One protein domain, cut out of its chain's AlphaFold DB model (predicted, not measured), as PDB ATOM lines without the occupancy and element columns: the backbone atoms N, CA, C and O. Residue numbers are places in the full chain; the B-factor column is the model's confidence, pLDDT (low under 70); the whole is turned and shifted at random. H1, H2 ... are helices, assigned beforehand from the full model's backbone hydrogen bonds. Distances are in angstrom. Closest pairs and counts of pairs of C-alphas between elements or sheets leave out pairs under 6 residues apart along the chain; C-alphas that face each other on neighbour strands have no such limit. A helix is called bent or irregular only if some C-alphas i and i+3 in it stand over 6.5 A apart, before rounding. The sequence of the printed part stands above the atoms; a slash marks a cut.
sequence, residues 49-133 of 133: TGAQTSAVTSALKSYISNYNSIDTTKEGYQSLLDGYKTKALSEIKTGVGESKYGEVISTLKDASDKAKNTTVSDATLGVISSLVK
ATOM      1  N   THR A  49      43.905 -31.611  18.096       94.94
ATOM      2  CA  THR A  49      43.078 -30.817  17.175       94.94
ATOM      3  C   THR A  49      42.076 -29.952  17.945       94.94
ATOM      4  O   THR A  49      41.728 -30.247  19.088       94.94
ATOM      5  N   GLY A  50      41.525 -28.915  17.304       92.75
ATOM      6  CA  GLY A  50      40.511 -28.058  17.935       92.75
ATOM      7  C   GLY A  50      39.293 -28.831  18.461       92.75
ATOM      8  O   GLY A  50      38.797 -28.533  19.546       92.75
ATOM      9  N   ALA A  51      38.856 -29.871  17.741       94.50
ATOM     10  CA  ALA A  51      37.753 -30.732  18.170       94.50
ATOM     11  C   ALA A  51      38.109 -31.547  19.423       94.50
ATOM     12  O   ALA A  51      37.334 -31.576  20.378       94.50
ATOM     13  N   GLN A  52      39.302 -32.146  19.454       95.69
ATOM     14  CA  GLN A  52      39.780 -32.917  20.605       95.69
ATOM     15  C   GLN A  52      39.968 -32.014  21.831       95.69
ATOM     16  O   GLN A  52      39.497 -32.343  22.916       95.69
ATOM     17  N   THR A  53      40.570 -30.834  21.653       94.12
ATOM     18  CA  THR A  53      40.721 -29.829  22.716       94.12
ATOM     19  C   THR A  53      39.369 -29.389  23.272       94.12
ATOM     20  O   THR A  53      39.200 -29.309  24.490       94.12
ATOM     21  N   SER A  54      38.380 -29.149  22.405       94.94
ATOM     22  CA  SER A  54      37.019 -28.789  22.820       94.94
ATOM     23  C   SER A  54      36.338 -29.914  23.605       94.94
ATOM     24  O   SER A  54      35.708 -29.657  24.635       94.94
ATOM     25  N   ALA A  55      36.513 -31.169  23.175       94.88
ATOM     26  CA  ALA A  55      35.957 -32.326  23.867       94.88
ATOM     27  C   ALA A  55      36.557 -32.499  25.271       94.88
ATOM     28  O   ALA A  55      35.811 -32.628  26.242       94.88
ATOM     29  N   VAL A  56      37.885 -32.407  25.400       94.44
ATOM     30  CA  VAL A  56      38.563 -32.454  26.706       94.44
ATOM     31  C   VAL A  56      38.105 -31.306  27.595       94.44
ATOM     32  O   VAL A  56      37.703 -31.526  28.734       94.44
ATOM     33  N   THR A  57      38.096 -30.085  27.063       93.31
ATOM     34  CA  THR A  57      37.681 -28.888  27.803       93.31
ATOM     35  C   THR A  57      36.241 -29.011  28.308       93.31
ATOM     36  O   THR A  57      35.947 -28.663  29.451       93.31
ATOM     37  N   SER A  58      35.340 -29.552  27.488       95.50
ATOM     38  CA  SER A  58      33.936 -29.760  27.854       95.50
ATOM     39  C   SER A  58      33.778 -30.816  28.950       95.50
ATOM     40  O   SER A  58      33.069 -30.577  29.933       95.50
ATOM     41  N   ALA A  59      34.479 -31.946  28.825       95.38
ATOM     42  CA  ALA A  59      34.472 -33.011  29.826       95.38
ATOM     43  C   ALA A  59      35.025 -32.521  31.174       95.38
ATOM     44  O   ALA A  59      34.400 -32.713  32.220       95.38
ATOM     45  N   LEU A  60      36.151 -31.801  31.153       93.25
ATOM     46  CA  LEU A  60      36.748 -31.209  32.349       93.25
ATOM     47  C   LEU A  60      35.832 -30.163  32.983       93.25
ATOM     48  O   LEU A  60      35.691 -30.138  34.202       93.25
ATOM     49  N   LYS A  61      35.164 -29.324  32.182       93.75
ATOM     50  CA  LYS A  61      34.266 -28.283  32.705       93.75
ATOM     51  C   LYS A  61      33.107 -28.912  33.471       93.75
ATOM     52  O   LYS A  61      32.771 -28.457  34.563       93.75
ATOM     53  N   SER A  62      32.529 -29.970  32.906       92.38
ATOM     54  CA  SER A  62      31.488 -30.770  33.549       92.38
ATOM     55  C   SER A  62      31.996 -31.400  34.849       92.38
ATOM     56  O   SER A  62      31.372 -31.242  35.899       92.38
ATOM     57  N   TYR A  63      33.172 -32.034  34.814       93.81
ATOM     58  CA  TYR A  63      33.778 -32.658  35.987       93.81
ATOM     59  C   TYR A  63      34.059 -31.662  37.116       93.81
ATOM     60  O   TYR A  63      33.616 -31.887  38.237       93.81
ATOM     61  N   ILE A  64      34.724 -30.538  36.828       90.56
ATOM     62  CA  ILE A  64      35.050 -29.500  37.820       90.56
ATOM     63  C   ILE A  64      33.773 -28.904  38.412       90.56
ATOM     64  O   ILE A  64      33.687 -28.696  39.620       90.56
ATOM     65  N   SER A  65      32.764 -28.644  37.576       91.00
ATOM     66  CA  SER A  65      31.468 -28.151  38.046       91.00
ATOM     67  C   SER A  65      30.830 -29.128  39.035       91.00
ATOM     68  O   SER A  65      30.411 -28.717  40.117       91.00
ATOM     69  N   ASN A  66      30.806 -30.419  38.695       90.56
ATOM     70  CA  ASN A  66      30.247 -31.458  39.554       90.56
ATOM     71  C   ASN A  66      31.065 -31.631  40.843       90.56
ATOM     72  O   ASN A  66      30.491 -31.637  41.930       90.56
ATOM     73  N   TYR A  67      32.394 -31.670  40.733       87.81
ATOM     74  CA  TYR A  67      33.335 -31.738  41.853       87.81
ATOM     75  C   TYR A  67      33.111 -30.595  42.852       87.81
ATOM     76  O   TYR A  67      32.940 -30.831  44.042       87.81
ATOM     77  N   ASN A  68      32.999 -29.357  42.362       86.00
ATOM     78  CA  ASN A  68      32.752 -28.174  43.192       86.00
ATOM     79  C   ASN A  68      31.323 -28.100  43.755       86.00
ATOM     80  O   ASN A  68      31.031 -27.235  44.588       86.00
ATOM     81  N   SER A  69      30.401 -28.920  43.252       87.31
ATOM     82  CA  SER A  69      29.011 -28.992  43.718       87.31
ATOM     83  C   SER A  69      28.755 -30.146  44.686       87.31
ATOM     84  O   SER A  69      27.710 -30.157  45.332       87.31
ATOM     85  N   ILE A  70      29.696 -31.092  44.796       87.38
ATOM     86  CA  ILE A  70      29.578 -32.227  45.704       87.38
ATOM     87  C   ILE A  70      29.517 -31.735  47.148       87.38
ATOM     88  O   ILE A  70      30.346 -30.949  47.607       87.38
ATOM     89  N   ASP A  71      28.525 -32.241  47.870       89.50
ATOM     90  CA  ASP A  71      28.429 -32.103  49.311       89.50
ATOM     91  C   ASP A  71      29.181 -33.269  49.958       89.50
ATOM     92  O   ASP A  71      28.675 -34.389  50.042       89.50
ATOM     93  N   THR A  72      30.411 -33.009  50.395       86.69
ATOM     94  CA  THR A  72      31.281 -34.025  51.005       86.69
ATOM     95  C   THR A  72      30.823 -34.458  52.398       86.69
ATOM     96  O   THR A  72      31.448 -35.332  52.990       86.69
ATOM     97  N   THR A  73      29.771 -33.843  52.953       92.62
ATOM     98  CA  THR A  73      29.195 -34.230  54.250       92.62
ATOM     99  C   THR A  73      28.121 -35.308  54.114       92.62
ATOM    100  O   THR A  73      27.744 -35.924  55.110       92.62
ATOM    101  N   LYS A  74      27.635 -35.566  52.891       94.44
ATOM    102  CA  LYS A  74      26.611 -36.580  52.629       94.44
ATOM    103  C   LYS A  74      27.216 -37.959  52.422       94.44
ATOM    104  O   LYS A  74      28.207 -38.126  51.711       94.44
ATOM    105  N   GLU A  75      26.555 -38.969  52.975       95.12
ATOM    106  CA  GLU A  75      26.861 -40.361  52.660       95.12
ATOM    107  C   GLU A  75      26.726 -40.617  51.151       95.12
ATOM    108  O   GLU A  75      25.840 -40.083  50.482       95.12
ATOM    109  N   GLY A  76      27.642 -41.413  50.596       93.00
ATOM    110  CA  GLY A  76      27.663 -41.728  49.165       93.00
ATOM    111  C   GLY A  76      28.290 -40.660  48.260       93.00
ATOM    112  O   GLY A  76      28.323 -40.859  47.044       93.00
ATOM    113  N   TYR A  77      28.849 -39.565  48.802       92.25
ATOM    114  CA  TYR A  77      29.531 -38.549  47.980       92.25
ATOM    115  C   TYR A  77      30.685 -39.133  47.143       92.25
ATOM    116  O   TYR A  77      30.939 -38.666  46.035       92.25
ATOM    117  N   GLN A  78      31.359 -40.172  47.646       92.88
ATOM    118  CA  GLN A  78      32.446 -40.857  46.940       92.88
ATOM    119  C   GLN A  78      31.932 -41.582  45.694       92.88
ATOM    120  O   GLN A  78      32.488 -41.405  44.617       92.88
ATOM    121  N   SER A  79      30.810 -42.299  45.800       95.12
ATOM    122  CA  SER A  79      30.183 -42.963  44.651       95.12
ATOM    123  C   SER A  79      29.702 -41.963  43.596       95.12
ATOM    124  O   SER A  79      29.813 -42.224  42.399       95.12
ATOM    125  N   LEU A  80      29.206 -40.793  44.019       94.81
ATOM    126  CA  LEU A  80      28.874 -39.700  43.097       94.81
ATOM    127  C   LEU A  80      30.124 -39.167  42.387       94.81
ATOM    128  O   LEU A  80      30.119 -39.012  41.165       94.81
ATOM    129  N   LEU A  81      31.202 -38.931  43.139       91.88
ATOM    130  CA  LEU A  81      32.478 -38.474  42.595       91.88
ATOM    131  C   LEU A  81      33.050 -39.468  41.575       91.88
ATOM    132  O   LEU A  81      33.467 -39.057  40.490       91.88
ATOM    133  N   ASP A  82      33.008 -40.764  41.884       95.25
ATOM    134  CA  ASP A  82      33.446 -41.841  40.993       95.25
ATOM    135  C   ASP A  82      32.600 -41.915  39.718       95.25
ATOM    136  O   ASP A  82      33.131 -42.124  38.621       95.25
ATOM    137  N   GLY A  83      31.289 -41.678  39.828       96.31
ATOM    138  CA  GLY A  83      30.396 -41.565  38.678       96.31
ATOM    139  C   GLY A  83      30.781 -40.403  37.760       96.31
ATOM    140  O   GLY A  83      30.909 -40.579  36.545       96.31
ATOM    141  N   TYR A  84      31.038 -39.221  38.329       94.94
ATOM    142  CA  TYR A  84      31.489 -38.056  37.561       94.94
ATOM    143  C   TYR A  84      32.849 -38.280  36.910       94.94
ATOM    144  O   TYR A  84      33.036 -37.916  35.748       94.94
ATOM    145  N   LYS A  85      33.776 -38.911  37.633       95.38
ATOM    146  CA  LYS A  85      35.090 -39.297  37.120       95.38
ATOM    147  C   LYS A  85      34.951 -40.240  35.927       95.38
ATOM    148  O   LYS A  85      35.489 -39.959  34.860       95.38
ATOM    149  N   THR A  86      34.193 -41.324  36.084       96.75
ATOM    150  CA  THR A  86      33.972 -42.324  35.028       96.75
ATOM    151  C   THR A  86      33.388 -41.678  33.777       96.75
ATOM    152  O   THR A  86      33.875 -41.908  32.669       96.75
ATOM    153  N   LYS A  87      32.389 -40.807  33.953       96.88
ATOM    154  CA  LYS A  87      31.783 -40.060  32.852       96.88
ATOM    155  C   LYS A  87      32.803 -39.170  32.138       96.88
ATOM    156  O   LYS A  87      32.911 -39.243  30.918       96.88
ATOM    157  N   ALA A  88      33.568 -38.375  32.883       96.50
ATOM    158  CA  ALA A  88      34.555 -37.463  32.312       96.50
ATOM    159  C   ALA A  88      35.664 -38.206  31.550       96.50
ATOM    160  O   ALA A  88      36.003 -37.820  30.435       96.50
ATOM    161  N   LEU A  89      36.185 -39.305  32.102       96.31
ATOM    162  CA  LEU A  89      37.190 -40.133  31.428       96.31
ATOM    163  C   LEU A  89      36.643 -40.768  30.146       96.31
ATOM    164  O   LEU A  89      37.339 -40.793  29.132       96.31
ATOM    165  N   SER A  90      35.389 -41.226  30.162       97.56
ATOM    166  CA  SER A  90      34.727 -41.747  28.965       97.56
ATOM    167  C   SER A  90      34.568 -40.668  27.893       97.56
ATOM    168  O   SER A  90      34.879 -40.917  26.731       97.56
ATOM    169  N   GLU A  91      34.121 -39.467  28.267       97.50
ATOM    170  CA  GLU A  91      33.968 -38.338  27.339       97.50
ATOM    171  C   GLU A  91      35.316 -37.906  26.752       97.50
ATOM    172  O   GLU A  91      35.414 -37.680  25.546       97.50
ATOM    173  N   ILE A  92      36.371 -37.870  27.574       96.44
ATOM    174  CA  ILE A  92      37.739 -37.612  27.112       96.44
ATOM    175  C   ILE A  92      38.166 -38.700  26.126       96.44
ATOM    176  O   ILE A  92      38.596 -38.358  25.028       96.44
ATOM    177  N   LYS A  93      38.011 -39.990  26.459       97.25
ATOM    178  CA  LYS A  93      38.395 -41.111  25.584       97.25
ATOM    179  C   LYS A  93      37.717 -41.027  24.220       97.25
ATOM    180  O   LYS A  93      38.391 -41.127  23.198       97.25
ATOM    181  N   THR A  94      36.403 -40.821  24.200       97.31
ATOM    182  CA  THR A  94      35.640 -40.681  22.956       97.31
ATOM    183  C   THR A  94      36.057 -39.432  22.181       97.31
ATOM    184  O   THR A  94      36.198 -39.490  20.964       97.31
ATOM    185  N   GLY A  95      36.278 -38.313  22.874       96.56
ATOM    186  CA  GLY A  95      36.596 -37.027  22.261       96.56
ATOM    187  C   GLY A  95      37.997 -36.937  21.660       96.56
ATOM    188  O   GLY A  95      38.169 -36.341  20.599       96.56
ATOM    189  N   VAL A  96      39.001 -37.518  22.323       95.88
ATOM    190  CA  VAL A  96      40.394 -37.494  21.844       95.88
ATOM    191  C   VAL A  96      40.749 -38.694  20.972       95.88
ATOM    192  O   VAL A  96      41.686 -38.607  20.179       95.88
ATOM    193  N   GLY A  97      39.987 -39.784  21.075       95.56
ATOM    194  CA  GLY A  97      40.275 -41.059  20.427       95.56
ATOM    195  C   GLY A  97      41.295 -41.899  21.200       95.56
ATOM    196  O   GLY A  97      42.063 -41.398  22.024       95.56
ATOM    197  N   GLU A  98      41.325 -43.206  20.929       92.25
ATOM    198  CA  GLU A  98      42.160 -44.151  21.690       92.25
ATOM    199  C   GLU A  98      43.661 -43.861  21.577       92.25
ATOM    200  O   GLU A  98      44.388 -44.041  22.552       92.25
ATOM    201  N   SER A  99      44.111 -43.342  20.430       91.62
ATOM    202  CA  SER A  99      45.516 -43.001  20.183       91.62
ATOM    203  C   SER A  99      46.039 -41.901  21.105       91.62
ATOM    204  O   SER A  99      47.185 -41.967  21.533       91.62
ATOM    205  N   LYS A 100      45.205 -40.905  21.439       94.50
ATOM    206  CA  LYS A 100      45.585 -39.773  22.299       94.50
ATOM    207  C   LYS A 100      45.127 -39.913  23.740       94.50
ATOM    208  O   LYS A 100      45.656 -39.219  24.602       94.50
ATOM    209  N   TYR A 101      44.198 -40.822  24.025       96.06
ATOM    210  CA  TYR A 101      43.676 -41.002  25.376       96.06
ATOM    211  C   TYR A 101      44.787 -41.332  26.378       96.06
ATOM    212  O   TYR A 101      44.884 -40.680  27.414       96.06
ATOM    213  N   GLY A 102      45.667 -42.281  26.046       95.00
ATOM    214  CA  GLY A 102      46.787 -42.650  26.918       95.00
ATOM    215  C   GLY A 102      47.726 -41.477  27.216       95.00
ATOM    216  O   GLY A 102      48.068 -41.248  28.374       95.00
ATOM    217  N   GLU A 103      48.081 -40.693  26.193       95.00
ATOM    218  CA  GLU A 103      48.942 -39.509  26.334       95.00
ATOM    219  C   GLU A 103      48.294 -38.431  27.220       95.00
ATOM    220  O   GLU A 103      48.947 -37.872  28.103       95.00
ATOM    221  N   VAL A 104      46.994 -38.174  27.027       94.44
ATOM    222  CA  VAL A 104      46.226 -37.213  27.832       94.44
ATOM    223  C   VAL A 104      46.189 -37.646  29.295       94.44
ATOM    224  O   VAL A 104      46.521 -36.852  30.172       94.44
ATOM    225  N   ILE A 105      45.835 -38.904  29.577       94.81
ATOM    226  CA  ILE A 105      45.755 -39.396  30.958       94.81
ATOM    227  C   ILE A 105      47.133 -39.424  31.622       94.81
ATOM    228  O   ILE A 105      47.234 -39.033  32.783       94.81
ATOM    229  N   SER A 106      48.192 -39.815  30.905       92.81
ATOM    230  CA  SER A 106      49.557 -39.765  31.442       92.81
ATOM    231  C   SER A 106      49.955 -38.337  31.801       92.81
ATOM    232  O   SER A 106      50.389 -38.096  32.919       92.81
ATOM    233  N   THR A 107      49.713 -37.373  30.908       92.19
ATOM    234  CA  THR A 107      50.035 -35.956  31.146       92.19
ATOM    235  C   THR A 107      49.298 -35.406  32.366       92.19
ATOM    236  O   THR A 107      49.887 -34.723  33.201       92.19
ATOM    237  N   LEU A 108      48.009 -35.731  32.511       91.75
ATOM    238  CA  LEU A 108      47.223 -35.340  33.682       91.75
ATOM    239  C   LEU A 108      47.732 -36.020  34.961       91.75
ATOM    240  O   LEU A 108      47.827 -35.377  36.003       91.75
ATOM    241  N   LYS A 109      48.105 -37.301  34.896       90.75
ATOM    242  CA  LYS A 109      48.683 -38.028  36.032       90.75
ATOM    243  C   LYS A 109      50.017 -37.422  36.464       90.75
ATOM    244  O   LYS A 109      50.185 -37.138  37.646       90.75
ATOM    245  N   ASP A 110      50.907 -37.153  35.517       88.38
ATOM    246  CA  ASP A 110      52.204 -36.523  35.769       88.38
ATOM    247  C   ASP A 110      52.039 -35.120  36.364       88.38
ATOM    248  O   ASP A 110      52.774 -34.736  37.272       88.38
ATOM    249  N   ALA A 111      51.027 -34.374  35.914       85.44
ATOM    250  CA  ALA A 111      50.699 -33.069  36.466       85.44
ATOM    251  C   ALA A 111      50.079 -33.129  37.869       85.44
ATOM    252  O   ALA A 111      50.241 -32.174  38.624       85.44
ATOM    253  N   SER A 112      49.383 -34.216  38.226       85.81
ATOM    254  CA  SER A 112      48.783 -34.396  39.559       85.81
ATOM    255  C   SER A 112      49.826 -34.549  40.675       85.81
ATOM    256  O   SER A 112      49.536 -34.289  41.846       85.81
ATOM    257  N   ASP A 113      51.063 -34.898  40.314       81.88
ATOM    258  CA  ASP A 113      52.194 -34.917  41.231       81.88
ATOM    259  C   ASP A 113      52.622 -33.476  41.563       81.88
ATOM    260  O   ASP A 113      53.500 -32.898  40.920       81.88
ATOM    261  N   LYS A 114      52.042 -32.899  42.626       65.69
ATOM    262  CA  LYS A 114      52.342 -31.538  43.129       65.69
ATOM    263  C   LYS A 114      53.845 -31.234  43.270       65.69
ATOM    264  O   LYS A 114      54.262 -30.095  43.104       65.69
ATOM    265  N   ALA A 115      54.672 -32.247  43.536       59.09
ATOM    266  CA  ALA A 115      56.129 -32.109  43.642       59.09
ATOM    267  C   ALA A 115      56.829 -31.740  42.316       59.09
ATOM    268  O   ALA A 115      57.969 -31.284  42.341       59.09
ATOM    269  N   LYS A 116      56.167 -31.941  41.169       62.66
ATOM    270  CA  LYS A 116      56.710 -31.694  39.824       62.66
ATOM    271  C   LYS A 116      56.098 -30.469  39.140       62.66
ATOM    272  O   LYS A 116      56.625 -30.036  38.119       62.66
ATOM    273  N   ASN A 117      55.002 -29.917  39.668       64.94
ATOM    274  CA  ASN A 117      54.206 -28.910  38.969       64.94
ATOM    275  C   ASN A 117      53.822 -27.731  39.879       64.94
ATOM    276  O   ASN A 117      52.794 -27.753  40.551       64.94
ATOM    277  N   THR A 118      54.669 -26.696  39.898       67.31
ATOM    278  CA  THR A 118      54.490 -25.477  40.712       67.31
ATOM    279  C   THR A 118      53.710 -24.370  39.998       67.31
ATOM    280  O   THR A 118      53.404 -23.346  40.606       67.31
ATOM    281  N   THR A 119      53.399 -24.560  38.715       77.31
ATOM    282  CA  THR A 119      52.740 -23.560  37.858       77.31
ATOM    283  C   THR A 119      51.214 -23.693  37.875       77.31
ATOM    284  O   THR A 119      50.510 -22.783  37.445       77.31
ATOM    285  N   VAL A 120      50.697 -24.823  38.362       83.38
ATOM    286  CA  VAL A 120      49.264 -25.132  38.454       83.38
ATOM    287  C   VAL A 120      48.781 -24.881  39.879       83.38
ATOM    288  O   VAL A 120      49.474 -25.201  40.845       83.38
ATOM    289  N   SER A 121      47.586 -24.310  40.027       85.12
ATOM    290  CA  SER A 121      47.037 -24.003  41.347       85.12
ATOM    291  C   SER A 121      46.672 -25.267  42.139       85.12
ATOM    292  O   SER A 121      46.286 -26.294  41.578       85.12
ATOM    293  N   ASP A 122      46.714 -25.180  43.471       83.06
ATOM    294  CA  ASP A 122      46.361 -26.296  44.362       83.06
ATOM    295  C   ASP A 122      44.937 -26.825  44.133       83.06
ATOM    296  O   ASP A 122      44.693 -28.030  44.222       83.06
ATOM    297  N   ALA A 123      43.999 -25.936  43.794       82.50
ATOM    298  CA  ALA A 123      42.631 -26.312  43.458       82.50
ATOM    299  C   ALA A 123      42.585 -27.173  42.186       82.50
ATOM    300  O   ALA A 123      41.947 -28.227  42.172       82.50
ATOM    301  N   THR A 124      43.307 -26.766  41.141       87.06
ATOM    302  CA  THR A 124      43.405 -27.527  39.892       87.06
ATOM    303  C   THR A 124      44.114 -28.863  40.105       87.06
ATOM    304  O   THR A 124      43.638 -29.881  39.612       87.06
ATOM    305  N   LEU A 125      45.187 -28.911  40.901       86.19
ATOM    306  CA  LEU A 125      45.853 -30.168  41.260       86.19
ATOM    307  C   LEU A 125      44.914 -31.132  41.996       86.19
ATOM    308  O   LEU A 125      44.962 -32.339  41.750       86.19
ATOM    309  N   GLY A 126      44.042 -30.611  42.865       85.31
ATOM    310  CA  GLY A 126      43.000 -31.385  43.540       85.31
ATOM    311  C   GLY A 126      42.017 -32.024  42.559       85.31
ATOM    312  O   GLY A 126      41.785 -33.231  42.635       85.31
ATOM    313  N   VAL A 127      41.519 -31.244  41.593       87.94
ATOM    314  CA  VAL A 127      40.632 -31.724  40.516       87.94
ATOM    315  C   VAL A 127      41.327 -32.770  39.648       87.94
ATOM    316  O   VAL A 127      40.760 -33.827  39.379       87.94
ATOM    317  N   ILE A 128      42.544 -32.488  39.174       89.88
ATOM    318  CA  ILE A 128      43.285 -33.426  38.323       89.88
ATOM    319  C   ILE A 128      43.502 -34.727  39.098       89.88
ATOM    320  O   ILE A 128      43.192 -35.801  38.588       89.88
ATOM    321  N   SER A 129      43.953 -34.634  40.353       89.50
ATOM    322  CA  SER A 129      44.159 -35.794  41.221       89.50
ATOM    323  C   SER A 129      42.887 -36.614  41.395       89.50
ATOM    324  O   SER A 129      42.950 -37.833  41.316       89.50
ATOM    325  N   SER A 130      41.733 -35.988  41.628       89.88
ATOM    326  CA  SER A 130      40.480 -36.730  41.794       89.88
ATOM    327  C   SER A 130      39.984 -37.359  40.490       89.88
ATOM    328  O   SER A 130      39.272 -38.358  40.533       89.88
ATOM    329  N   LEU A 131      40.358 -36.801  39.335       92.06
ATOM    330  CA  LEU A 131      40.000 -37.340  38.025       92.06
ATOM    331  C   LEU A 131      40.847 -38.566  37.647       92.06
ATOM    332  O   LEU A 131      40.323 -39.499  37.042       92.06
ATOM    333  N   VAL A 132      42.145 -38.570  37.976       90.19
ATOM    334  CA  VAL A 132      43.113 -39.566  37.457       90.19
ATOM    335  C   VAL A 132      43.713 -40.514  38.502       90.19
ATOM    336  O   VAL A 132      44.513 -41.378  38.131       90.19
ATOM    337  N   LYS A 133      43.364 -40.373  39.787       82.81
ATOM    338  CA  LYS A 133      43.751 -41.330  40.843       82.81
ATOM    339  C   LYS A 133      42.962 -42.619  40.794       82.81
ATOM    340  O   LYS A 133      41.751 -42.543  40.516       82.81
TER     341      LYS A 133
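AT A GLANCE: This is residues 49 to 133 of the 133 residues of an uncharacterized protein of Flavobacteriaceae bacterium (UniProt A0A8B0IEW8). Two long helices, H1 and H2, lie side by side as a hairpin. H3 slants away from the end of H2 like a V, and H4 folds back across the gap to pack on H2. The 85 printed residues hold four named helices, H1 to H4 in order, and no named strand: all helix, compact, radius of gyration of the C-alphas 13.1 A, spans 39 by 29 by 17 A.

IN THESE COORDINATES: Find C-alpha 50 at (40.511, -28.058, 17.935); H1 runs from there to residue 69, 28.2 A. H2 is residues 77 to 96, 28.3 A. H3, residues 98 to 112, 21.4 A, is only just irregular: C-alphas 99 and 102 are 6.9 A apart. H4, residues 122 to 132, 15.3 A, ends at (43.113, -39.566, 37.457).

HOW THE PARTS SIT: H1 and H2 touch, closest at C-alphas 52 and 96, 4.8 A, at a shallow tilt of 6 degrees, opposite ways. H4 touches H2 at residues 85 to 89 alone, closest at C-alphas 131 and 85, 5.4 A, about perpendicular at 78 degrees. H3 and H4, a hairpin, touch at a steep tilt of 41 degrees, closest at C-alphas 112 and 129, 5.1 A. H1 and H3 are apart. Every O i to N i+4 pair is within hydrogen-bond range in H1, H2 and H4; in H3, 9 of 11.

THE WHOLE: The farthest C-alphas, Thr 49 and Glu 75, are 40.2 A apart. The printed part has no cut and no long link; residues 114 to 118 have pLDDT under 70.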